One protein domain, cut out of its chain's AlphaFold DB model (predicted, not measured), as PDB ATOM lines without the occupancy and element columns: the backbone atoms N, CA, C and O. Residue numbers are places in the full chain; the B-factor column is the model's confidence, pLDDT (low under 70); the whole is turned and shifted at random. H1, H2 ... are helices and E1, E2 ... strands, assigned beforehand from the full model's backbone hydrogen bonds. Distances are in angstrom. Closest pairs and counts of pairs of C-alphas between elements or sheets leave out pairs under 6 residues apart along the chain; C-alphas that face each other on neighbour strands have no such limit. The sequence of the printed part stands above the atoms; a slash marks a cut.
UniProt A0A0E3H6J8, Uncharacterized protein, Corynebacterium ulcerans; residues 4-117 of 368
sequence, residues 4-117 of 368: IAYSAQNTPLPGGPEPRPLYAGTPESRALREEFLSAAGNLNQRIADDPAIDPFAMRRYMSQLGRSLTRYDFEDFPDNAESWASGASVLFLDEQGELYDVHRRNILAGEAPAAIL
ATOM      1  N   ILE A   4      22.269 -34.368 -46.503       91.50
ATOM      2  CA  ILE A   4      21.005 -34.480 -45.803       91.50
ATOM      3  C   ILE A   4      20.575 -35.935 -45.909       91.50
ATOM      4  O   ILE A   4      20.345 -36.435 -47.006       91.50
ATOM      5  N   ALA A   5      20.458 -36.621 -44.778       90.12
ATOM      6  CA  ALA A   5      19.885 -37.955 -44.755       90.12
ATOM      7  C   ALA A   5      18.389 -37.873 -44.446       90.12
ATOM      8  O   ALA A   5      17.978 -37.267 -43.453       90.12
ATOM      9  N   TYR A   6      17.576 -38.517 -45.272       88.06
ATOM     10  CA  TYR A   6      16.150 -38.696 -45.045       88.06
ATOM     11  C   TYR A   6      15.883 -40.138 -44.641       88.06
ATOM     12  O   TYR A   6      16.212 -41.070 -45.373       88.06
ATOM     13  N   SER A   7      15.288 -40.318 -43.464       86.44
ATOM     14  CA  SER A   7      14.859 -41.618 -42.965       86.44
ATOM     15  C   SER A   7      13.346 -41.748 -43.051       86.44
ATOM     16  O   SER A   7      12.603 -40.836 -42.672       86.44
ATOM     17  N   ALA A   8      12.892 -42.918 -43.496       80.62
ATOM     18  CA  ALA A   8      11.487 -43.303 -43.445       80.62
ATOM     19  C   ALA A   8      11.027 -43.720 -42.036       80.62
ATOM     20  O   ALA A   8       9.866 -44.069 -41.869       80.62
ATOM     21  N   GLN A   9      11.903 -43.720 -41.020       79.75
ATOM     22  CA  GLN A   9      11.511 -44.073 -39.655       79.75
ATOM     23  C   GLN A   9      10.840 -42.922 -38.903       79.75
ATOM     24  O   GLN A   9      11.286 -41.772 -38.941       79.75
ATOM     25  N   ASN A  10       9.815 -43.281 -38.126       68.62
ATOM     26  CA  ASN A  10       9.142 -42.401 -37.166       68.62
ATOM     27  C   ASN A  10       9.965 -42.140 -35.898       68.62
ATOM     28  O   ASN A  10       9.654 -41.232 -35.129       68.62
ATOM     29  N   THR A  11      10.990 -42.955 -35.651       76.00
ATOM     30  CA  THR A  11      11.860 -42.853 -34.480       76.00
ATOM     31  C   THR A  11      13.245 -42.336 -34.856       76.00
ATOM     32  O   THR A  11      13.762 -42.704 -35.913       76.00
ATOM     33  N   PRO A  12      13.885 -41.537 -33.985       81.12
ATOM     34  CA  PRO A  12      15.281 -41.161 -34.150       81.12
ATOM     35  C   PRO A  12      16.212 -42.366 -34.306       81.12
ATOM     36  O   PRO A  12      16.153 -43.305 -33.509       81.12
ATOM     37  N   LEU A  13      17.113 -42.302 -35.283       84.62
ATOM     38  CA  LEU A  13      18.185 -43.277 -35.442       84.62
ATOM     39  C   LEU A  13      19.263 -43.030 -34.378       84.62
ATOM     40  O   LEU A  13      19.744 -41.901 -34.242       84.62
ATOM     41  N   PRO A  14      19.660 -44.058 -33.609       81.38
ATOM     42  CA  PRO A  14      20.622 -43.891 -32.530       81.38
ATOM     43  C   PRO A  14      22.020 -43.559 -33.069       81.38
ATOM     44  O   PRO A  14      22.459 -44.100 -34.080       81.38
ATOM     45  N   GLY A  15      22.748 -42.695 -32.356       80.50
ATOM     46  CA  GLY A  15      24.159 -42.403 -32.644       80.50
ATOM     47  C   GLY A  15      24.421 -41.495 -33.851       80.50
ATOM     48  O   GLY A  15      25.577 -41.359 -34.242       80.50
ATOM     49  N   GLY A  16      23.380 -40.884 -34.431       78.44
ATOM     50  CA  GLY A  16      23.499 -39.880 -35.493       78.44
ATOM     51  C   GLY A  16      23.401 -38.430 -34.997       78.44
ATOM     52  O   GLY A  16      23.303 -38.192 -33.789       78.44
ATOM     53  N   PRO A  17      23.403 -37.461 -35.931       86.94
ATOM     54  CA  PRO A  17      23.036 -36.072 -35.668       86.94
ATOM     55  C   PRO A  17      21.636 -35.956 -35.054       86.94
ATOM     56  O   PRO A  17      20.851 -36.908 -35.067       86.94
ATOM     57  N   GLU A  18      21.306 -34.773 -34.539       88.94
ATOM     58  CA  GLU A  18      19.985 -34.529 -33.964       88.94
ATOM     59  C   GLU A  18      18.877 -34.767 -35.015       88.94
ATOM     60  O   GLU A  18      18.949 -34.217 -36.120       88.94
ATOM     61  N   PRO A  19      17.866 -35.602 -34.710       90.62
ATOM     62  CA  PRO A  19      16.766 -35.894 -35.624       90.62
ATOM     63  C   PRO A  19      15.876 -34.663 -35.805       90.62
ATOM     64  O   PRO A  19      15.427 -34.053 -34.834       90.62
ATOM     65  N   ARG A  20      15.531 -34.343 -37.052       91.06
ATOM     66  CA  ARG A  20      14.642 -33.228 -37.393       91.06
ATOM     67  C   ARG A  20      13.362 -33.765 -38.043       91.06
ATOM     68  O   ARG A  20      13.350 -34.027 -39.248       91.06
ATOM     69  N   PRO A  21      12.289 -34.006 -37.266       87.06
ATOM     70  CA  PRO A  21      11.053 -34.582 -37.788       87.06
ATOM     71  C   PRO A  21      10.343 -33.618 -38.747       87.06
ATOM     72  O   PRO A  21      10.123 -32.450 -38.429       87.06
ATOM     73  N   LEU A  22       9.916 -34.129 -39.902       85.38
ATOM     74  CA  LEU A  22       9.229 -33.358 -40.946       85.38
ATOM     75  C   LEU A  22       7.738 -33.124 -40.638       85.38
ATOM     76  O   LEU A  22       7.116 -32.225 -41.200       85.38
ATOM     77  N   TYR A  23       7.157 -33.909 -39.725       79.69
ATOM     78  CA  TYR A  23       5.716 -33.906 -39.429       79.69
ATOM     79  C   TYR A  23       5.385 -33.618 -37.957       79.69
ATOM     80  O   TYR A  23       4.336 -34.015 -37.464       79.69
ATOM     81  N   ALA A  24       6.247 -32.887 -37.243       81.12
ATOM     82  CA  ALA A  24       6.014 -32.524 -35.839       81.12
ATOM     83  C   ALA A  24       4.997 -31.379 -35.632       81.12
ATOM     84  O   ALA A  24       4.688 -31.018 -34.499       81.12
ATOM     85  N   GLY A  25       4.495 -30.761 -36.706       79.31
ATOM     86  CA  GLY A  25       3.500 -29.683 -36.644       79.31
ATOM     87  C   GLY A  25       4.052 -28.310 -36.232       79.31
ATOM     88  O   GLY A  25       3.301 -27.329 -36.239       79.31
ATOM     89  N   THR A  26       5.352 -28.214 -35.939       86.44
ATOM     90  CA  THR A  26       6.068 -26.971 -35.615       86.44
ATOM     91  C   THR A  26       6.360 -26.140 -36.874       86.44
ATOM     92  O   THR A  26       6.447 -26.711 -37.966       86.44
ATOM     93  N   PRO A  27       6.557 -24.809 -36.764       90.38
ATOM     94  CA  PRO A  27       6.959 -23.976 -37.901       90.38
ATOM     95  C   PRO A  27       8.229 -24.479 -38.597       90.38
ATOM     96  O   PRO A  27       8.283 -24.515 -39.821       90.38
ATOM     97  N   GLU A  28       9.210 -24.938 -37.818       89.00
ATOM     98  CA  GLU A  28      10.440 -25.534 -38.341       89.00
ATOM     99  C   GLU A  28      10.157 -26.802 -39.154       89.00
ATOM    100  O   GLU A  28      10.594 -26.901 -40.295       89.00
ATOM    101  N   SER A  29       9.365 -27.743 -38.621       86.38
ATOM    102  CA  SER A  29       9.031 -28.979 -39.345       86.38
ATOM    103  C   SER A  29       8.302 -28.708 -40.666       86.38
ATOM    104  O   SER A  29       8.528 -29.411 -41.647       86.38
ATOM    105  N   ARG A  30       7.486 -27.643 -40.733       85.62
ATOM    106  CA  ARG A  30       6.821 -27.217 -41.974       85.62
ATOM    107  C   ARG A  30       7.816 -26.687 -43.001       85.62
ATOM    108  O   ARG A  30       7.753 -27.121 -44.144       85.62
ATOM    109  N   ALA A  31       8.750 -25.828 -42.591       89.00
ATOM    110  CA  ALA A  31       9.801 -25.328 -43.478       89.00
ATOM    111  C   ALA A  31      10.665 -26.479 -44.024       89.00
ATOM    112  O   ALA A  31      10.877 -26.584 -45.227       89.00
ATOM    113  N   LEU A  32      11.068 -27.416 -43.159       89.81
ATOM    114  CA  LEU A  32      11.821 -28.602 -43.574       89.81
ATOM    115  C   LEU A  32      11.034 -29.499 -44.532       89.81
ATOM    116  O   LEU A  32      11.609 -30.068 -45.459       89.81
ATOM    117  N   ARG A  33       9.721 -29.633 -44.323       85.31
ATOM    118  CA  ARG A  33       8.840 -30.368 -45.234       85.31
ATOM    119  C   ARG A  33       8.749 -29.685 -46.596       85.31
ATOM    120  O   ARG A  33       8.773 -30.378 -47.607       85.31
ATOM    121  N   GLU A  34       8.635 -28.362 -46.641       86.31
ATOM    122  CA  GLU A  34       8.616 -27.605 -47.898       86.31
ATOM    123  C   GLU A  34       9.938 -27.752 -48.662       86.31
ATOM    124  O   GLU A  34       9.916 -28.031 -49.860       86.31
ATOM    125  N   GLU A  35      11.079 -27.675 -47.968       88.62
ATOM    126  CA  GLU A  35      12.400 -27.955 -48.549       88.62
ATOM    127  C   GLU A  35      12.475 -29.375 -49.121       88.62
ATOM    128  O   GLU A  35      12.886 -29.571 -50.266       88.62
ATOM    129  N   PHE A  36      12.024 -30.367 -48.349       86.19
ATOM    130  CA  PHE A  36      11.977 -31.760 -48.776       86.19
ATOM    131  C   PHE A  36      11.105 -31.951 -50.033       86.19
ATOM    132  O   PHE A  36      11.534 -32.580 -51.001       86.19
ATOM    133  N   LEU A  37       9.895 -31.379 -50.050       82.94
ATOM    134  CA  LEU A  37       8.983 -31.459 -51.194       82.94
ATOM    135  C   LEU A  37       9.550 -30.746 -52.426       82.94
ATOM    136  O   LEU A  37       9.413 -31.253 -53.537       82.94
ATOM    137  N   SER A  38      10.226 -29.610 -52.239       85.81
ATOM    138  CA  SER A  38      10.920 -28.914 -53.324       85.81
ATOM    139  C   SER A  38      12.059 -29.759 -53.892       85.81
ATOM    140  O   SER A  38      12.197 -29.840 -55.110       85.81
ATOM    141  N   ALA A  39      12.855 -30.413 -53.042       83.25
ATOM    142  CA  ALA A  39      13.928 -31.303 -53.479       83.25
ATOM    143  C   ALA A  39      13.378 -32.508 -54.259       83.25
ATOM    144  O   ALA A  39      13.867 -32.813 -55.346       83.25
ATOM    145  N   ALA A  40      12.309 -33.139 -53.762       80.06
ATOM    146  CA  ALA A  40      11.628 -34.230 -54.459       80.06
ATOM    147  C   ALA A  40      11.026 -33.779 -55.805       80.06
ATOM    148  O   ALA A  40      11.093 -34.514 -56.790       80.06
ATOM    149  N   GLY A  41      10.467 -32.565 -55.870       82.25
ATOM    150  CA  GLY A  41       9.966 -31.959 -57.106       82.25
ATOM    151  C   GLY A  41      11.072 -31.722 -58.136       82.25
ATOM    152  O   GLY A  41      10.941 -32.143 -59.283       82.25
ATOM    153  N   ASN A  42      12.191 -31.128 -57.715       85.12
ATOM    154  CA  ASN A  42      13.358 -30.906 -58.572       85.12
ATOM    155  C   ASN A  42      13.931 -32.227 -59.097       85.12
ATOM    156  O   ASN A  42      14.288 -32.329 -60.267       85.12
ATOM    157  N   LEU A  43      13.978 -33.255 -58.251       81.25
ATOM    158  CA  LEU A  43      14.431 -34.584 -58.636       81.25
ATOM    159  C   LEU A  43      13.519 -35.221 -59.693       81.25
ATOM    160  O   LEU A  43      14.011 -35.743 -60.689       81.25
ATOM    161  N   ASN A  44      12.199 -35.143 -59.506       79.81
ATOM    162  CA  ASN A  44      11.233 -35.613 -60.500       79.81
ATOM    163  C   ASN A  44      11.410 -34.904 -61.844       79.81
ATOM    164  O   ASN A  44      11.380 -35.554 -62.885       79.81
ATOM    165  N   GLN A  45      11.623 -33.586 -61.817       83.62
ATOM    166  CA  GLN A  45      11.868 -32.807 -63.026       83.62
ATOM    167  C   GLN A  45      13.157 -33.261 -63.725       83.62
ATOM    168  O   GLN A  45      13.147 -33.508 -64.923       83.62
ATOM    169  N   ARG A  46      14.243 -33.484 -62.974       84.06
ATOM    170  CA  ARG A  46      15.499 -34.018 -63.523       84.06
ATOM    171  C   ARG A  46      15.335 -35.396 -64.159       84.06
ATOM    172  O   ARG A  46      15.862 -35.613 -65.238       84.06
ATOM    173  N   ILE A  47      14.604 -36.307 -63.512       80.62
ATOM    174  CA  ILE A  47      14.298 -37.636 -64.068       80.62
ATOM    175  C   ILE A  47      13.512 -37.506 -65.382       80.62
ATOM    176  O   ILE A  47      13.702 -38.302 -66.295       80.62
ATOM    177  N   ALA A  48      12.620 -36.517 -65.480       81.25
ATOM    178  CA  ALA A  48      11.871 -36.259 -66.705       81.25
ATOM    179  C   ALA A  48      12.741 -35.644 -67.819       81.25
ATOM    180  O   ALA A  48      12.504 -35.929 -68.993       81.25
ATOM    181  N   ASP A  49      13.730 -34.821 -67.457       85.88
ATOM    182  CA  ASP A  49      14.556 -34.060 -68.400       85.88
ATOM    183  C   ASP A  49      15.823 -34.805 -68.863       85.88
ATOM    184  O   ASP A  49      16.295 -34.563 -69.976       85.88
ATOM    185  N   ASP A  50      16.385 -35.697 -68.040       82.88
ATOM    186  CA  ASP A  50      17.616 -36.438 -68.335       82.88
ATOM    187  C   ASP A  50      17.324 -37.895 -68.751       82.88
ATOM    188  O   ASP A  50      17.031 -38.742 -67.902       82.88
ATOM    189  N   PRO A  51      17.459 -38.239 -70.046       79.38
ATOM    190  CA  PRO A  51      17.184 -39.583 -70.545       79.38
ATOM    191  C   PRO A  51      18.209 -40.637 -70.098       79.38
ATOM    192  O   PRO A  51      17.985 -41.824 -70.342       79.38
ATOM    193  N   ALA A  52      19.339 -40.244 -69.496       80.38
ATOM    194  CA  ALA A  52      20.304 -41.187 -68.931       80.38
ATOM    195  C   ALA A  52      19.839 -41.769 -67.585       80.38
ATOM    196  O   ALA A  52      20.356 -42.804 -67.162       80.38
ATOM    197  N   ILE A  53      18.865 -41.135 -66.926       78.12
ATOM    198  CA  ILE A  53      18.302 -41.610 -65.664       78.12
ATOM    199  C   ILE A  53      17.163 -42.580 -65.971       78.12
ATOM    200  O   ILE A  53      16.178 -42.209 -66.601       78.12
ATOM    201  N   ASP A  54      17.261 -43.824 -65.494       70.81
ATOM    202  CA  ASP A  54      16.158 -44.783 -65.617       70.81
ATOM    203  C   ASP A  54      15.038 -44.446 -64.606       70.81
ATOM    204  O   ASP A  54      15.195 -44.691 -63.399       70.81
ATOM    205  N   PRO A  55      13.871 -43.940 -65.054       65.44
ATOM    206  CA  PRO A  55      12.775 -43.587 -64.155       65.44
ATOM    207  C   PRO A  55      12.223 -44.802 -63.391       65.44
ATOM    208  O   PRO A  55      11.669 -44.657 -62.295       65.44
ATOM    209  N   PHE A  56      12.376 -46.016 -63.926       65.38
ATOM    210  CA  PHE A  56      11.887 -47.236 -63.287       65.38
ATOM    211  C   PHE A  56      12.820 -47.720 -62.176       65.38
ATOM    212  O   PHE A  56      12.325 -48.142 -61.123       65.38
ATOM    213  N   ALA A  57      14.138 -47.586 -62.351       63.16
ATOM    214  CA  ALA A  57      15.111 -47.795 -61.279       63.16
ATOM    215  C   ALA A  57      14.860 -46.833 -60.100       63.16
ATOM    216  O   ALA A  57      14.929 -47.232 -58.932       63.16
ATOM    217  N   MET A  58      14.448 -45.596 -60.403       68.94
ATOM    218  CA  MET A  58      14.180 -44.545 -59.414       68.94
ATOM    219  C   MET A  58      12.879 -44.715 -58.630       68.94
ATOM    220  O   MET A  58      12.742 -44.184 -57.526       68.94
ATOM    221  N   ARG A  59      11.920 -45.496 -59.134       67.31
ATOM    222  CA  ARG A  59      10.587 -45.644 -58.524       67.31
ATOM    223  C   ARG A  59      10.631 -46.089 -57.057       67.31
ATOM    224  O   ARG A  59       9.808 -45.658 -56.248       67.31
ATOM    225  N   ARG A  60      11.590 -46.952 -56.709       65.06
ATOM    226  CA  ARG A  60      11.786 -47.476 -55.344       65.06
ATOM    227  C   ARG A  60      12.185 -46.361 -54.373       65.06
ATOM    228  O   ARG A  60      11.642 -46.285 -53.274       65.06
ATOM    229  N   TYR A  61      13.057 -45.472 -54.831       70.19
ATOM    230  CA  TYR A  61      13.570 -44.325 -54.092       70.19
ATOM    231  C   TYR A  61      12.535 -43.209 -53.973       70.19
ATOM    232  O   TYR A  61      12.327 -42.686 -52.887       70.19
ATOM    233  N   MET A  62      11.797 -42.918 -55.047       69.44
ATOM    234  CA  MET A  62      10.711 -41.932 -55.013       69.44
ATOM    235  C   MET A  62       9.603 -42.317 -54.026       69.44
ATOM    236  O   MET A  62       9.072 -41.464 -53.320       69.44
ATOM    237  N   SER A  63       9.289 -43.611 -53.929       67.56
ATOM    238  CA  SER A  63       8.353 -44.133 -52.926       67.56
ATOM    239  C   SER A  63       8.865 -43.935 -51.492       67.56
ATOM    240  O   SER A  63       8.095 -43.564 -50.606       67.56
ATOM    241  N   GLN A  64      10.166 -44.140 -51.254       67.12
ATOM    242  CA  GLN A  64      10.796 -43.887 -49.951       67.12
ATOM    243  C   GLN A  64      10.856 -42.390 -49.617       67.12
ATOM    244  O   GLN A  64      10.540 -42.008 -48.492       67.12
ATOM    245  N   LEU A  65      11.188 -41.536 -50.590       68.38
ATOM    246  CA  LEU A  65      11.135 -40.083 -50.440       68.38
ATOM    247  C   LEU A  65       9.719 -39.656 -50.040       68.38
ATOM    248  O   LEU A  65       9.550 -39.026 -49.004       68.38
ATOM    249  N   GLY A  66       8.684 -40.100 -50.755       66.25
ATOM    250  CA  GLY A  66       7.288 -39.792 -50.408       66.25
ATOM    251  C   GLY A  66       6.868 -40.196 -48.985       66.25
ATOM    252  O   GLY A  66       5.855 -39.715 -48.482       66.25
ATOM    253  N   ARG A  67       7.655 -41.050 -48.321       67.94
ATOM    254  CA  ARG A  67       7.456 -41.527 -46.949       67.94
ATOM    255  C   ARG A  67       8.525 -41.037 -45.975       67.94
ATOM    256  O   ARG A  67       8.565 -41.533 -44.861       67.94
ATOM    257  N   SER A  68       9.409 -40.122 -46.362       73.38
ATOM    258  CA  SER A  68      10.472 -39.627 -45.484       73.38
ATOM    259  C   SER A  68       9.880 -38.839 -44.323       73.38
ATOM    260  O   SER A  68       9.068 -37.943 -44.537       73.38
ATOM    261  N   LEU A  69      10.281 -39.183 -43.099       76.81
ATOM    262  CA  LEU A  69       9.660 -38.696 -41.859       76.81
ATOM    263  C   LEU A  69      10.615 -37.851 -41.039       76.81
ATOM    264  O   LEU A  69      10.188 -36.907 -40.372       76.81
ATOM    265  N   THR A  70      11.902 -38.176 -41.114       86.94
ATOM    266  CA  THR A  70      12.932 -37.557 -40.291       86.94
ATOM    267  C   THR A  70      14.129 -37.185 -41.149       86.94
ATOM    268  O   THR A  70      14.625 -38.001 -41.929       86.94
ATOM    269  N   ARG A  71      14.596 -35.950 -40.986       90.50
ATOM    270  CA  ARG A  71      15.803 -35.407 -41.603       90.50
ATOM    271  C   ARG A  71      16.969 -35.442 -40.614       90.50
ATOM    272  O   ARG A  71      16.774 -35.188 -39.429       90.50
ATOM    273  N   TYR A  72      18.170 -35.691 -41.119       91.94
ATOM    274  CA  TYR A  72      19.428 -35.574 -40.387       91.94
ATOM    275  C   TYR A  72      20.418 -34.775 -41.229       91.94
ATOM    276  O   TYR A  72      20.627 -35.093 -42.400       91.94
ATOM    277  N   ASP A  73      21.024 -33.750 -40.638       92.12
ATOM    278  CA  ASP A  73      22.006 -32.905 -41.315       92.12
ATOM    279  C   ASP A  73      23.424 -33.373 -40.966       92.12
ATOM    280  O   ASP A  73      23.810 -33.415 -39.796       92.12
ATOM    281  N   PHE A  74      24.198 -33.725 -41.988       92.62
ATOM    282  CA  PHE A  74      25.582 -34.162 -41.878       92.62
ATOM    283  C   PHE A  74      26.522 -33.155 -42.551       92.62
ATOM    284  O   PHE A  74      26.282 -32.702 -43.671       92.62
ATOM    285  N   GLU A  75      27.637 -32.833 -41.890       90.88
ATOM    286  CA  GLU A  75      28.686 -31.969 -42.460       90.88
ATOM    287  C   GLU A  75      29.550 -32.703 -43.513       90.88
ATOM    288  O   GLU A  75      30.103 -32.072 -44.420       90.88
ATOM    289  N   ASP A  76      29.633 -34.036 -43.422       90.19
ATOM    290  CA  ASP A  76      30.195 -34.917 -44.451       90.19
ATOM    291  C   ASP A  76      29.508 -36.292 -44.458       90.19
ATOM    292  O   ASP A  76      28.800 -36.632 -43.509       90.19
ATOM    293  N   PHE A  77      29.702 -37.086 -45.516       88.50
ATOM    294  CA  PHE A  77      29.091 -38.416 -45.612       88.50
ATOM    295  C   PHE A  77      29.554 -39.307 -44.442       88.50
ATOM    296  O   PHE A  77      30.764 -39.432 -44.240       88.50
ATOM    297  N   PRO A  78      28.649 -39.939 -43.671       88.25
ATOM    298  CA  PRO A  78      29.054 -40.692 -42.490       88.25
ATOM    299  C   PRO A  78      29.849 -41.956 -42.856       88.25
ATOM    300  O   PRO A  78      29.356 -42.819 -43.580       88.25
ATOM    301  N   ASP A  79      31.049 -42.115 -42.285       85.50
ATOM    302  CA  ASP A  79      31.935 -43.272 -42.522       85.50
ATOM    303  C   ASP A  79      31.295 -44.624 -42.145       85.50
ATOM    304  O   ASP A  79      31.677 -45.676 -42.653       85.50
ATOM    305  N   ASN A  80      30.310 -44.608 -41.243       86.69
ATOM    306  CA  ASN A  80      29.569 -45.773 -40.762       86.69
ATOM    307  C   ASN A  80      28.081 -45.739 -41.159       86.69
ATOM    308  O   ASN A  80      27.251 -46.315 -40.450       86.69
ATOM    309  N   ALA A  81      27.745 -45.082 -42.274       87.50
ATOM    310  CA  ALA A  81      26.377 -44.908 -42.769       87.50
ATOM    311  C   ALA A  81      25.546 -46.204 -42.763       87.50
ATOM    312  O   ALA A  81      24.404 -46.187 -42.316       87.50
ATOM    313  N   GLU A  82      26.121 -47.332 -43.200       85.38
ATOM    314  CA  GLU A  82      25.449 -48.641 -43.209       85.38
ATOM    315  C   GLU A  82      25.035 -49.095 -41.805       85.38
ATOM    316  O   GLU A  82      23.894 -49.489 -41.573       85.38
ATOM    317  N   SER A  83      25.960 -49.010 -40.847       84.75
ATOM    318  CA  SER A  83      25.691 -49.401 -39.464       84.75
ATOM    319  C   SER A  83      24.700 -48.447 -38.800       84.75
ATOM    320  O   SER A  83      23.859 -48.892 -38.021       84.75
ATOM    321  N   TRP A  84      24.801 -47.149 -39.086       85.81
ATOM    322  CA  TRP A  84      23.908 -46.128 -38.540       85.81
ATOM    323  C   TRP A  84      22.478 -46.270 -39.074       85.81
ATOM    324  O   TRP A  84      21.519 -46.224 -38.308       85.81
ATOM    325  N   ALA A  85      22.335 -46.525 -40.375       80.94
ATOM    326  CA  ALA A  85      21.056 -46.791 -41.021       80.94
ATOM    327  C   ALA A  85      20.574 -48.239 -40.824       80.94
ATOM    328  O   ALA A  85      19.562 -48.629 -41.408       80.94
ATOM    329  N   SER A  86      21.275 -49.062 -40.029       75.56
ATOM    330  CA  SER A  86      20.905 -50.467 -39.857       75.56
ATOM    331  C   SER A  86      19.491 -50.582 -39.278       75.56
ATOM    332  O   SER A  86      19.178 -50.109 -38.187       75.56
ATOM    333  N   GLY A  87      18.598 -51.187 -40.062       72.25
ATOM    334  CA  GLY A  87      17.183 -51.295 -39.712       72.25
ATOM    335  C   GLY A  87      16.329 -50.091 -40.105       72.25
ATOM    336  O   GLY A  87      15.212 -49.991 -39.615       72.25
ATOM    337  N   ALA A  88      16.799 -49.207 -40.983       78.56
ATOM    338  CA  ALA A  88      16.026 -48.095 -41.522       78.56
ATOM    339  C   ALA A  88      16.252 -47.932 -43.024       78.56
ATOM    340  O   ALA A  88      17.363 -48.068 -43.528       78.56
ATOM    341  N   SER A  89      15.195 -47.569 -43.737       79.94
ATOM    342  CA  SER A  89      15.305 -47.077 -45.104       79.94
ATOM    343  C   SER A  89      15.792 -45.626 -45.050       79.94
ATOM    344  O   SER A  89      15.067 -44.745 -44.576       79.94
ATOM    345  N   VAL A  90      17.035 -45.393 -45.483       83.56
ATOM    346  CA  VAL A  90      17.696 -44.080 -45.452       83.56
ATOM    347  C   VAL A  90      18.286 -43.751 -46.815       83.56
ATOM    348  O   VAL A  90      18.897 -44.606 -47.457       83.56
ATOM    349  N   LEU A  91      18.124 -42.497 -47.228       85.50
ATOM    350  CA  LEU A  91      18.707 -41.936 -48.443       85.50
ATOM    351  C   LEU A  91      19.466 -40.662 -48.111       85.50
ATOM    352  O   LEU A  91      19.023 -39.893 -47.260       85.50
ATOM    353  N   PHE A  92      20.577 -40.430 -48.800       89.00
ATOM    354  CA  PHE A  92      21.379 -39.223 -48.654       89.00
ATOM    355  C   PHE A  92      21.199 -38.338 -49.882       89.00
ATOM    356  O   PHE A  92      21.272 -38.814 -51.011       89.00
ATOM    357  N   LEU A  93      20.972 -37.052 -49.650       89.25
ATOM    358  CA  LEU A  93      20.913 -36.003 -50.655       89.25
ATOM    359  C   LEU A  93      22.068 -35.038 -50.394       89.25
ATOM    360  O   LEU A  93      22.240 -34.605 -49.256       89.25
ATOM    361  N   ASP A  94      22.858 -34.701 -51.404       90.00
ATOM    362  CA  ASP A  94      23.863 -33.642 -51.262       90.00
ATOM    363  C   ASP A  94      23.298 -32.243 -51.572       90.00
ATOM    364  O   ASP A  94      22.125 -32.068 -51.909       90.00
ATOM    365  N   GLU A  95      24.139 -31.216 -51.447       85.31
ATOM    366  CA  GLU A  95      23.772 -29.824 -51.748       85.31
ATOM    367  C   GLU A  95      23.468 -29.585 -53.238       85.31
ATOM    368  O   GLU A  95      22.843 -28.584 -53.591       85.31
ATOM    369  N   GLN A  96      23.915 -30.482 -54.117       83.94
ATOM    370  CA  GLN A  96      23.716 -30.432 -55.564       83.94
ATOM    371  C   GLN A  96      22.433 -31.163 -55.993       83.94
ATOM    372  O   GLN A  96      22.016 -31.058 -57.148       83.94
ATOM    373  N   GLY A  97      21.773 -31.858 -55.065       79.94
ATOM    374  CA  GLY A  97      20.567 -32.631 -55.319       79.94
ATOM    375  C   GLY A  97      20.839 -34.018 -55.910       79.94
ATOM    376  O   GLY A  97      19.933 -34.591 -56.517       79.94
ATOM    377  N   GLU A  98      22.058 -34.544 -55.772       85.50
ATOM    378  CA  GLU A  98      22.393 -35.933 -56.087       85.50
ATOM    379  C   GLU A  98      21.958 -36.868 -54.961       85.50
ATOM    380  O   GLU A  98      22.026 -36.530 -53.776       85.50
ATOM    381  N   LEU A  99      21.524 -38.071 -55.341       85.50
ATOM    382  CA  LEU A  99      21.081 -39.094 -54.405       85.50
ATOM    383  C   LEU A  99      22.133 -40.177 -54.218       85.50
ATOM    384  O   LEU A  99      22.629 -40.749 -55.188       85.50
ATOM    385  N   TYR A 100      22.377 -40.528 -52.962       86.19
ATOM    386  CA  TYR A 100      23.310 -41.571 -52.569       86.19
ATOM    387  C   TYR A 100      22.665 -42.582 -51.621       86.19
ATOM    388  O   TYR A 100      21.852 -42.239 -50.758       86.19
ATOM    389  N   ASP A 101      23.054 -43.847 -51.778       84.31
ATOM    390  CA  ASP A 101      22.762 -44.889 -50.796       84.31
ATOM    391  C   ASP A 101      23.742 -44.832 -49.609       84.31
ATOM    392  O   ASP A 101      24.662 -44.014 -49.583       84.31
ATOM    393  N   VAL A 102      23.588 -45.722 -48.620       85.00
ATOM    394  CA  VAL A 102      24.484 -45.768 -47.443       85.00
ATOM    395  C   VAL A 102      25.928 -46.169 -47.791       85.00
ATOM    396  O   VAL A 102      26.808 -46.054 -46.949       85.00
ATOM    397  N   HIS A 103      26.196 -46.642 -49.010       85.94
ATOM    398  CA  HIS A 103      27.541 -46.968 -49.491       85.94
ATOM    399  C   HIS A 103      28.113 -45.861 -50.387       85.94
ATOM    400  O   HIS A 103      29.134 -46.075 -51.043       85.94
ATOM    401  N   ARG A 104      27.468 -44.683 -50.417       86.94
ATOM    402  CA  ARG A 104      27.859 -43.515 -51.217       86.94
ATOM    403  C   ARG A 104      27.853 -43.780 -52.728       86.94
ATOM    404  O   ARG A 104      28.557 -43.111 -53.480       86.94
ATOM    405  N   ARG A 105      27.059 -44.743 -53.198       86.44
ATOM    406  CA  ARG A 105      26.864 -44.983 -54.636       86.44
ATOM    407  C   ARG A 105      25.807 -44.032 -55.164       86.44
ATOM    408  O   ARG A 105      24.767 -43.880 -54.521       86.44
ATOM    409  N   ASN A 106      26.063 -43.409 -56.313       85.00
ATOM    410  CA  ASN A 106      25.098 -42.485 -56.892       85.00
ATOM    411  C   ASN A 106      23.907 -43.273 -57.462       85.00
ATOM    412  O   ASN A 106      24.041 -44.119 -58.350       85.00
ATOM    413  N   ILE A 107      22.726 -42.992 -56.921       80.94
ATOM    414  CA  ILE A 107      21.475 -43.643 -57.293       80.94
ATOM    415  C   ILE A 107      21.021 -43.189 -58.689       80.94
ATOM    416  O   ILE A 107      20.580 -44.018 -59.482       80.94
ATOM    417  N   LEU A 108      21.166 -41.899 -59.010       77.75
ATOM    418  CA  LEU A 108      20.760 -41.323 -60.298       77.75
ATOM    419  C   LEU A 108      21.638 -41.801 -61.457       77.75
ATOM    420  O   LEU A 108      21.152 -41.934 -62.574       77.75
ATOM    421  N   ALA A 109      22.902 -42.122 -61.180       75.38
ATOM    422  CA  ALA A 109      23.828 -42.689 -62.159       75.38
ATOM    423  C   ALA A 109      23.647 -44.208 -62.378       75.38
ATOM    424  O   ALA A 109      24.391 -44.812 -63.151       75.38
ATOM    425  N   GLY A 110      22.695 -44.849 -61.686       69.69
ATOM    426  CA  GLY A 110      22.465 -46.295 -61.772       69.69
ATOM    427  C   GLY A 110      23.566 -47.151 -61.129       69.69
ATOM    428  O   GLY A 110      23.616 -48.359 -61.355       69.69
ATOM    429  N   GLU A 111      24.454 -46.551 -60.330       68.12
ATOM    430  CA  GLU A 111      25.558 -47.251 -59.657       68.12
ATOM    431  C   GLU A 111      25.088 -48.019 -58.415       68.12
ATOM    432  O   GLU A 111      25.694 -49.017 -58.015       68.12
ATOM    433  N   ALA A 112      24.015 -47.542 -57.779       61.66
ATOM    434  CA  ALA A 112      23.455 -48.170 -56.594       61.66
ATOM    435  C   ALA A 112      22.562 -49.371 -56.980       61.66
ATOM    436  O   ALA A 112      21.611 -49.209 -57.752       61.66
ATOM    437  N   PRO A 113      22.783 -50.577 -56.415       58.56
ATOM    438  CA  PRO A 113      21.767 -51.618 -56.415       58.56
ATOM    439  C   PRO A 113      20.528 -51.092 -55.682       58.56
ATOM    440  O   PRO A 113      20.603 -50.107 -54.953       58.56
ATOM    441  N   ALA A 114      19.383 -51.733 -55.918       58.19
ATOM    442  CA  ALA A 114      18.079 -51.329 -55.394       58.19
ATOM    443  C   ALA A 114      18.117 -50.775 -53.954       58.19
ATOM    444  O   ALA A 114      18.888 -51.257 -53.128       58.19
ATOM    445  N   ALA A 115      17.232 -49.809 -53.679       60.25
ATOM    446  CA  ALA A 115      17.163 -49.056 -52.429       60.25
ATOM    447  C   ALA A 115      17.447 -49.887 -51.174       60.25
ATOM    448  O   ALA A 115      16.966 -51.014 -51.042       60.25
ATOM    449  N   ILE A 116      18.187 -49.300 -50.232       64.25
ATOM    450  CA  ILE A 116      18.431 -49.936 -48.940       64.25
ATOM    451  C   ILE A 116      17.124 -49.918 -48.169       64.25
ATOM    452  O   ILE A 116      16.511 -48.874 -47.933       64.25
ATOM    453  N   LEU A 117      16.665 -51.125 -47.881       74.56
ATOM    454  CA  LEU A 117      15.391 -51.401 -47.253       74.56
ATOM    455  C   LEU A 117      15.639 -51.884 -45.839       74.56
ATOM    456  O   LEU A 117      16.648 -52.526 -45.546       74.56
TER     457      LEU A 117
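This is residues 4 to 117 of the 368 residues of an uncharacterized protein of Corynebacterium ulcerans (UniProt A0A0E3H6J8). A small three-stranded sheet forms the middle, with a helical hairpin of long H1 and shorter H2 beside it and tiny H3 across from H1. The 114 printed residues, under half in named elements, run E1 H1 H2 E2 H3 E3; the antiparallel sheet is ordered E2 E1 E3. The mixed whole is compact, radius of gyration of the C-alphas 13.4 A, spanning 38 by 30 by 23 A.

E1, residues 4 to 7, begins at C-alpha 4 (21.005, -34.480, -45.803); E2 is 70 to 74, E3 90 to 94. H1, 27 to 49, is 33.0 A long; H2 is 55 to 65, H3 81 to 84.

N 5 and O 72 are 2.8 A apart between E1 and E2; N 6 and O 91, 2.8 A, between E1 and E3. E2, H3, E3 make a split strand-helix-strand unit, E1 between its strands, with a right-handed crossover. Residues 40 to 48 of H1 touch H2, closest C-alphas Ile 47 and Pro 55, 6.1 A. In H2, 5 of 7 O i to N i+4 pairs are within hydrogen-bond range.

The printed part has no cut; E1 to H1 is a long link. pLDDT is under 70 at 10, 55 to 60, 62 to 67 and 110 to 116.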